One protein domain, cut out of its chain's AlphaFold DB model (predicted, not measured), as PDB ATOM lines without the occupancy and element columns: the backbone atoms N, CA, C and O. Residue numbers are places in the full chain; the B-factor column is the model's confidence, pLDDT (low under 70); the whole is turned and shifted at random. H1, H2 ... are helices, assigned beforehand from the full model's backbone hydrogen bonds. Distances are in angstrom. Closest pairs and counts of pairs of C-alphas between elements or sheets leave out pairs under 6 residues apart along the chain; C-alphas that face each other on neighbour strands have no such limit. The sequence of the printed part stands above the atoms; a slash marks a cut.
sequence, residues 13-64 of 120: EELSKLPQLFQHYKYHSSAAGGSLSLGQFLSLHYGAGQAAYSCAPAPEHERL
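This is residues 13 to 64 of the 120 residues of an uncharacterized protein of Siccationidurans arizonensis (UniProt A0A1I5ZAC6). One long helix, H2, has a shorter helix, H3, set steeply to it, while the tail, residues 47 to 64, loops away past the end of H3 and folds back towards H2. H1, a single short turn, precedes H2. The printed part has 52 residues with three named helices, H1, H2, H3 in chain order, and no named strand: all helix. It is compact, with a radius of gyration of the C-alphas of 11.1 A and spans of 30 by 25 by 19 A.

H2, residues 18 to 31, measures 20.0 A from C-alpha 18 at (9.890, 69.600, 131.468). H3, residues 38 to 46, measures 11.7 A and ends at C-alpha 46, (8.514, 62.600, 143.377). H1 is residues 13 to 16, 5.0 A.

H2, with residues 25 to 28 alone, and H3 only just touch, with 3 pairs of C-alphas within 8 A; the closest, Tyr 25 and Phe 41, are 6.6 A apart. They run opposite ways at a steep tilt of 69.9 degrees, only just short of about perpendicular. H1 and H2 meet only through their tight link; H1 and H3 are apart. In H2 and H3 every O i to N i+4 pair is within hydrogen-bond range; H1 is too short for one.

The C-alphas farthest apart, of Glu 13 and Gly 33, are 31.4 A apart. The printed part has no cut, and no link is long. Residues 48 to 60 and residue 62 have pLDDT under 70.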
ATOM      1  N   GLU A  13      17.545  64.718 127.382       72.25
ATOM      2  CA  GLU A  13      16.267  64.041 127.194       72.25
ATOM      3  C   GLU A  13      15.289  64.292 128.356       72.25
ATOM      4  O   GLU A  13      14.141  64.657 128.116       72.25
ATOM      5  N   GLU A  14      15.731  64.199 129.609       75.62
ATOM      6  CA  GLU A  14      14.900  64.474 130.788       75.62
ATOM      7  C   GLU A  14      14.520  65.955 130.881       75.62
ATOM      8  O   GLU A  14      13.373  66.301 131.176       75.62
ATOM      9  N   LEU A  15      15.443  66.856 130.527       77.75
ATOM     10  CA  LEU A  15      15.128  68.283 130.427       77.75
ATOM     11  C   LEU A  15      14.085  68.571 129.338       77.75
ATOM     12  O   LEU A  15      13.243  69.458 129.508       77.75
ATOM     13  N   SER A  16      14.092  67.805 128.244       78.25
ATOM     14  CA  SER A  16      13.102  67.938 127.169       78.25
ATOM     15  C   SER A  16      11.680  67.558 127.603       78.25
ATOM     16  O   SER A  16      10.713  68.010 126.987       78.25
ATOM     17  N   LYS A  17      11.530  66.802 128.703       82.69
ATOM     18  CA  LYS A  17      10.239  66.403 129.287       82.69
ATOM     19  C   LYS A  17       9.640  67.472 130.221       82.69
ATOM     20  O   LYS A  17       8.463  67.392 130.572       82.69
ATOM     21  N   LEU A  18      10.384  68.526 130.585       85.75
ATOM     22  CA  LEU A  18       9.890  69.600 131.468       85.75
ATOM     23  C   LEU A  18       8.624  70.324 130.960       85.75
ATOM     24  O   LEU A  18       7.737  70.594 131.775       85.75
ATOM     25  N   PRO A  19       8.460  70.626 129.656       88.12
ATOM     26  CA  PRO A  19       7.211  71.198 129.155       88.12
ATOM     27  C   PRO A  19       6.005  70.279 129.392       88.12
ATOM     28  O   PRO A  19       4.933  70.760 129.763       88.12
ATOM     29  N   GLN A  20       6.188  68.961 129.241       85.62
ATOM     30  CA  GLN A  20       5.135  67.971 129.489       85.62
ATOM     31  C   GLN A  20       4.777  67.900 130.978       85.62
ATOM     32  O   GLN A  20       3.595  67.891 131.314       85.62
ATOM     33  N   LEU A  21       5.770  67.973 131.874       89.06
ATOM     34  CA  LEU A  21       5.548  68.081 133.321       89.06
ATOM     35  C   LEU A  21       4.668  69.291 133.673       89.06
ATOM     36  O   LEU A  21       3.714  69.174 134.440       89.06
ATOM     37  N   PHE A  22       4.952  70.456 133.082       89.94
ATOM     38  CA  PHE A  22       4.154  71.664 133.303       89.94
ATOM     39  C   PHE A  22       2.733  71.547 132.753       89.94
ATOM     40  O   PHE A  22       1.791  72.047 133.372       89.94
ATOM     41  N   GLN A  23       2.554  70.902 131.600       90.25
ATOM     42  CA  GLN A  23       1.226  70.632 131.054       90.25
ATOM     43  C   GLN A  23       0.431  69.695 131.973       90.25
ATOM     44  O   GLN A  23      -0.739  69.962 132.252       90.25
ATOM     45  N   HIS A  24       1.078  68.658 132.503       89.69
ATOM     46  CA  HIS A  24       0.478  67.716 133.443       89.69
ATOM     47  C   HIS A  24       0.085  68.398 134.767       89.69
ATOM     48  O   HIS A  24      -1.036  68.231 135.248       89.69
ATOM     49  N   TYR A  25       0.937  69.286 135.293       90.69
ATOM     50  CA  TYR A  25       0.592  70.138 136.436       90.69
ATOM     51  C   TYR A  25      -0.651  70.997 136.166       90.69
ATOM     52  O   TYR A  25      -1.557  71.044 136.995       90.69
ATOM     53  N   LYS A  26      -0.725  71.670 135.009       91.19
ATOM     54  CA  LYS A  26      -1.879  72.516 134.659       91.19
ATOM     55  C   LYS A  26      -3.173  71.714 134.589       91.19
ATOM     56  O   LYS A  26      -4.204  72.206 135.041       91.19
ATOM     57  N   TYR A  27      -3.112  70.493 134.064       90.12
ATOM     58  CA  TYR A  27      -4.255  69.589 134.044       90.12
ATOM     59  C   TYR A  27      -4.742  69.286 135.467       90.12
ATOM     60  O   TYR A  27      -5.893  69.584 135.783       90.12
ATOM     61  N   HIS A  28      -3.859  68.825 136.358       88.25
ATOM     62  CA  HIS A  28      -4.216  68.549 137.753       88.25
ATOM     63  C   HIS A  28      -4.688  69.792 138.511       88.25
ATOM     64  O   HIS A  28      -5.651  69.728 139.272       88.25
ATOM     65  N   SER A  29      -4.042  70.936 138.279       90.88
ATOM     66  CA  SER A  29      -4.451  72.211 138.858       90.88
ATOM     67  C   SER A  29      -5.863  72.582 138.402       90.88
ATOM     68  O   SER A  29      -6.694  72.901 139.244       90.88
ATOM     69  N   SER A  30      -6.199  72.431 137.113       89.94
ATOM     70  CA  SER A  30      -7.565  72.670 136.624       89.94
ATOM     71  C   SER A  30      -8.590  71.682 137.191       89.94
ATOM     72  O   SER A  30      -9.669  72.103 137.602       89.94
ATOM     73  N   ALA A  31      -8.243  70.394 137.291       87.50
ATOM     74  CA  ALA A  31      -9.123  69.356 137.822       87.50
ATOM     75  C   ALA A  31      -9.411  69.558 139.320       87.50
ATOM     76  O   ALA A  31     -10.511  69.278 139.786       87.50
ATOM     77  N   ALA A  32      -8.448  70.110 140.062       85.56
ATOM     78  CA  ALA A  32      -8.579  70.471 141.472       85.56
ATOM     79  C   ALA A  32      -9.165  71.883 141.699       85.56
ATOM     80  O   ALA A  32      -9.064  72.421 142.804       85.56
ATOM     81  N   GLY A  33      -9.720  72.532 140.666       86.38
ATOM     82  CA  GLY A  33     -10.298  73.877 140.778       86.38
ATOM     83  C   GLY A  33      -9.277  74.981 141.091       86.38
ATOM     84  O   GLY A  33      -9.617  75.982 141.712       86.38
ATOM     85  N   GLY A  34      -8.013  74.792 140.707       85.12
ATOM     86  CA  GLY A  34      -6.901  75.724 140.925       85.12
ATOM     87  C   GLY A  34      -6.243  75.635 142.304       85.12
ATOM     88  O   GLY A  34      -5.316  76.390 142.582       85.12
ATOM     89  N   SER A  35      -6.690  74.723 143.170       86.38
ATOM     90  CA  SER A  35      -6.192  74.601 144.550       86.38
ATOM     91  C   SER A  35      -4.855  73.864 144.680       86.38
ATOM     92  O   SER A  35      -4.176  73.998 145.699       86.38
ATOM     93  N   LEU A  36      -4.455  73.096 143.659       89.00
ATOM     94  CA  LEU A  36      -3.211  72.330 143.684       89.00
ATOM     95  C   LEU A  36      -2.016  73.221 143.335       89.00
ATOM     96  O   LEU A  36      -1.905  73.714 142.210       89.00
ATOM     97  N   SER A  37      -1.093  73.364 144.283       90.12
ATOM     98  CA  SER A  37       0.190  74.034 144.058       90.12
ATOM     99  C   SER A  37       1.205  73.128 143.353       90.12
ATOM    100  O   SER A  37       1.161  71.901 143.464       90.12
ATOM    101  N   LEU A  38       2.185  73.734 142.673       87.94
ATOM    102  CA  LEU A  38       3.261  72.997 142.001       87.94
ATOM    103  C   LEU A  38       4.077  72.138 142.981       87.94
ATOM    104  O   LEU A  38       4.416  71.005 142.665       87.94
ATOM    105  N   GLY A  39       4.360  72.643 144.185       89.00
ATOM    106  CA  GLY A  39       5.100  71.889 145.203       89.00
ATOM    107  C   GLY A  39       4.339  70.657 145.698       89.00
ATOM    108  O   GLY A  39       4.933  69.590 145.856       89.00
ATOM    109  N   GLN A  40       3.019  70.771 145.875       86.44
ATOM    110  CA  GLN A  40       2.166  69.620 146.182       86.44
ATOM    111  C   GLN A  40       2.173  68.629 145.021       86.44
ATOM    112  O   GLN A  40       2.452  67.459 145.241       86.44
ATOM    113  N   PHE A  41       1.973  69.095 143.787       88.06
ATOM    114  CA  PHE A  41       2.050  68.258 142.590       88.06
ATOM    115  C   PHE A  41       3.372  67.476 142.487       88.06
ATOM    116  O   PHE A  41       3.350  66.271 142.244       88.06
ATOM    117  N   LEU A  42       4.512  68.133 142.726       87.19
ATOM    118  CA  LEU A  42       5.821  67.479 142.728       87.19
ATOM    119  C   LEU A  42       5.960  66.485 143.882       87.19
ATOM    120  O   LEU A  42       6.511  65.412 143.690       87.19
ATOM    121  N   SER A  43       5.431  66.801 145.062       84.19
ATOM    122  CA  SER A  43       5.460  65.882 146.206       84.19
ATOM    123  C   SER A  43       4.638  64.615 145.942       84.19
ATOM    124  O   SER A  43       5.049  63.537 146.357       84.19
ATOM    125  N   LEU A  44       3.522  64.728 145.210       83.06
ATOM    126  CA  LEU A  44       2.680  63.591 144.808       83.06
ATOM    127  C   LEU A  44       3.385  62.638 143.832       83.06
ATOM    128  O   LEU A  44       3.126  61.438 143.871       83.06
ATOM    129  N   HIS A  45       4.259  63.170 142.971       80.19
ATOM    130  CA  HIS A  45       4.926  62.405 141.909       80.19
ATOM    131  C   HIS A  45       6.378  62.020 142.242       80.19
ATOM    132  O   HIS A  45       6.866  61.020 141.742       80.19
ATOM    133  N   TYR A  46       7.076  62.771 143.100       79.81
ATOM    134  CA  TYR A  46       8.514  62.600 143.377       79.81
ATOM    135  C   TYR A  46       8.866  62.541 144.871       79.81
ATOM    136  O   TYR A  46      10.040  62.438 145.228       79.81
ATOM    137  N   GLY A  47       7.886  62.657 145.771       77.12
ATOM    138  CA  GLY A  47       8.133  62.628 147.211       77.12
ATOM    139  C   GLY A  47       8.618  61.256 147.685       77.12
ATOM    140  O   GLY A  47       7.996  60.237 147.402       77.12
ATOM    141  N   ALA A  48       9.691  61.228 148.481       63.03
ATOM    142  CA  ALA A  48      10.292  60.005 149.035       63.03
ATOM    143  C   ALA A  48       9.446  59.307 150.133       63.03
ATOM    144  O   ALA A  48       9.970  58.516 150.916       63.03
ATOM    145  N   GLY A  49       8.146  59.606 150.237       51.41
ATOM    146  CA  GLY A  49       7.299  59.250 151.375       51.41
ATOM    147  C   GLY A  49       5.935  58.700 150.960       51.41
ATOM    148  O   GLY A  49       5.106  59.405 150.401       51.41
ATOM    149  N   GLN A  50       5.743  57.426 151.282       46.44
ATOM    150  CA  GLN A  50       4.563  56.563 151.179       46.44
ATOM    151  C   GLN A  50       3.144  57.186 151.091       46.44
ATOM    152  O   GLN A  50       2.689  57.932 151.955       46.44
ATOM    153  N   ALA A  51       2.393  56.661 150.114       50.19
ATOM    154  CA  ALA A  51       1.076  56.011 150.233       50.19
ATOM    155  C   ALA A  51      -0.189  56.802 150.623       50.19
ATOM    156  O   ALA A  51      -1.277  56.285 150.386       50.19
ATOM    157  N   ALA A  52      -0.121  58.024 151.156       48.22
ATOM    158  CA  ALA A  52      -1.353  58.768 151.477       48.22
ATOM    159  C   ALA A  52      -1.961  59.497 150.264       48.22
ATOM    160  O   ALA A  52      -3.166  59.740 150.221       48.22
ATOM    161  N   TYR A  53      -1.132  59.826 149.269       49.22
ATOM    162  CA  TYR A  53      -1.532  60.613 148.099       49.22
ATOM    163  C   TYR A  53      -0.845  60.150 146.807       49.22
ATOM    164  O   TYR A  53      -0.626  60.939 145.891       49.22
ATOM    165  N   SER A  54      -0.453  58.879 146.728       52.84
ATOM    166  CA  SER A  54       0.114  58.346 145.490       52.84
ATOM    167  C   SER A  54      -0.955  58.373 144.401       52.84
ATOM    168  O   SER A  54      -2.008  57.748 144.539       52.84
ATOM    169  N   CYS A  55      -0.695  59.118 143.325       60.16
ATOM    170  CA  CYS A  55      -1.522  59.039 142.132       60.16
ATOM    171  C   CYS A  55      -1.391  57.620 141.564       60.16
ATOM    172  O   CYS A  55      -0.286  57.071 141.533       60.16
ATOM    173  N   ALA A  56      -2.509  56.999 141.181       62.75
ATOM    174  CA  ALA A  56      -2.479  55.652 140.625       62.75
ATOM    175  C   ALA A  56      -1.527  55.617 139.415       62.75
ATOM    176  O   ALA A  56      -1.498  56.584 138.650       62.75
ATOM    177  N   PRO A  57      -0.729  54.549 139.241       60.91
ATOM    178  CA  PRO A  57       0.189  54.453 138.116       60.91
ATOM    179  C   PRO A  57      -0.612  54.489 136.812       60.91
ATOM    180  O   PRO A  57      -1.370  53.568 136.509       60.91
ATOM    181  N   ALA A  58      -0.467  55.584 136.073       66.50
ATOM    182  CA  ALA A  58      -1.056  55.791 134.763       66.50
ATOM    183  C   ALA A  58       0.065  55.822 133.714       66.50
ATOM    184  O   ALA A  58       1.167  56.290 134.013       66.50
ATOM    185  N   PRO A  59      -0.187  55.361 132.479       65.69
ATOM    186  CA  PRO A  59       0.827  55.337 131.422       65.69
ATOM    187  C   PRO A  59       1.355  56.737 131.065       65.69
ATOM    188  O   PRO A  59       2.473  56.873 130.573       65.69
ATOM    189  N   GLU A  60       0.598  57.806 131.334       69.06
ATOM    190  CA  GLU A  60       1.103  59.179 131.213       69.06
ATOM    191  C   GLU A  60       2.209  59.542 132.219       69.06
ATOM    192  O   GLU A  60       3.014  60.424 131.920       69.06
ATOM    193  N   HIS A  61       2.297  58.865 133.369       72.00
ATOM    194  CA  HIS A  61       3.315  59.147 134.386       72.00
ATOM    195  C   HIS A  61       4.705  58.645 133.967       72.00
ATOM    196  O   HIS A  61       5.703  59.217 134.387       72.00
ATOM    197  N   GLU A  62       4.785  57.651 133.074       67.00
ATOM    198  CA  GLU A  62       6.050  57.167 132.488       67.00
ATOM    199  C   GLU A  62       6.694  58.185 131.529       67.00
ATOM    200  O   GLU A  62       7.859  58.061 131.162       67.00
ATOM    201  N   ARG A  63       5.939  59.205 131.101       70.88
ATOM    202  CA  ARG A  63       6.444  60.294 130.247       70.88
ATOM    203  C   ARG A  63       6.955  61.485 131.048       70.88
ATOM    204  O   ARG A  63       7.500  62.423 130.465       70.88
ATOM    205  N   LEU A  64       6.758  61.477 132.363       79.31
ATOM    206  CA  LEU A  64       7.276  62.523 133.226       79.31
ATOM    207  C   LEU A  64       8.797  62.382 133.376       79.31
ATOM    208  O   LEU A  64       9.323  61.269 133.310       79.31
TER     209      LEU A  64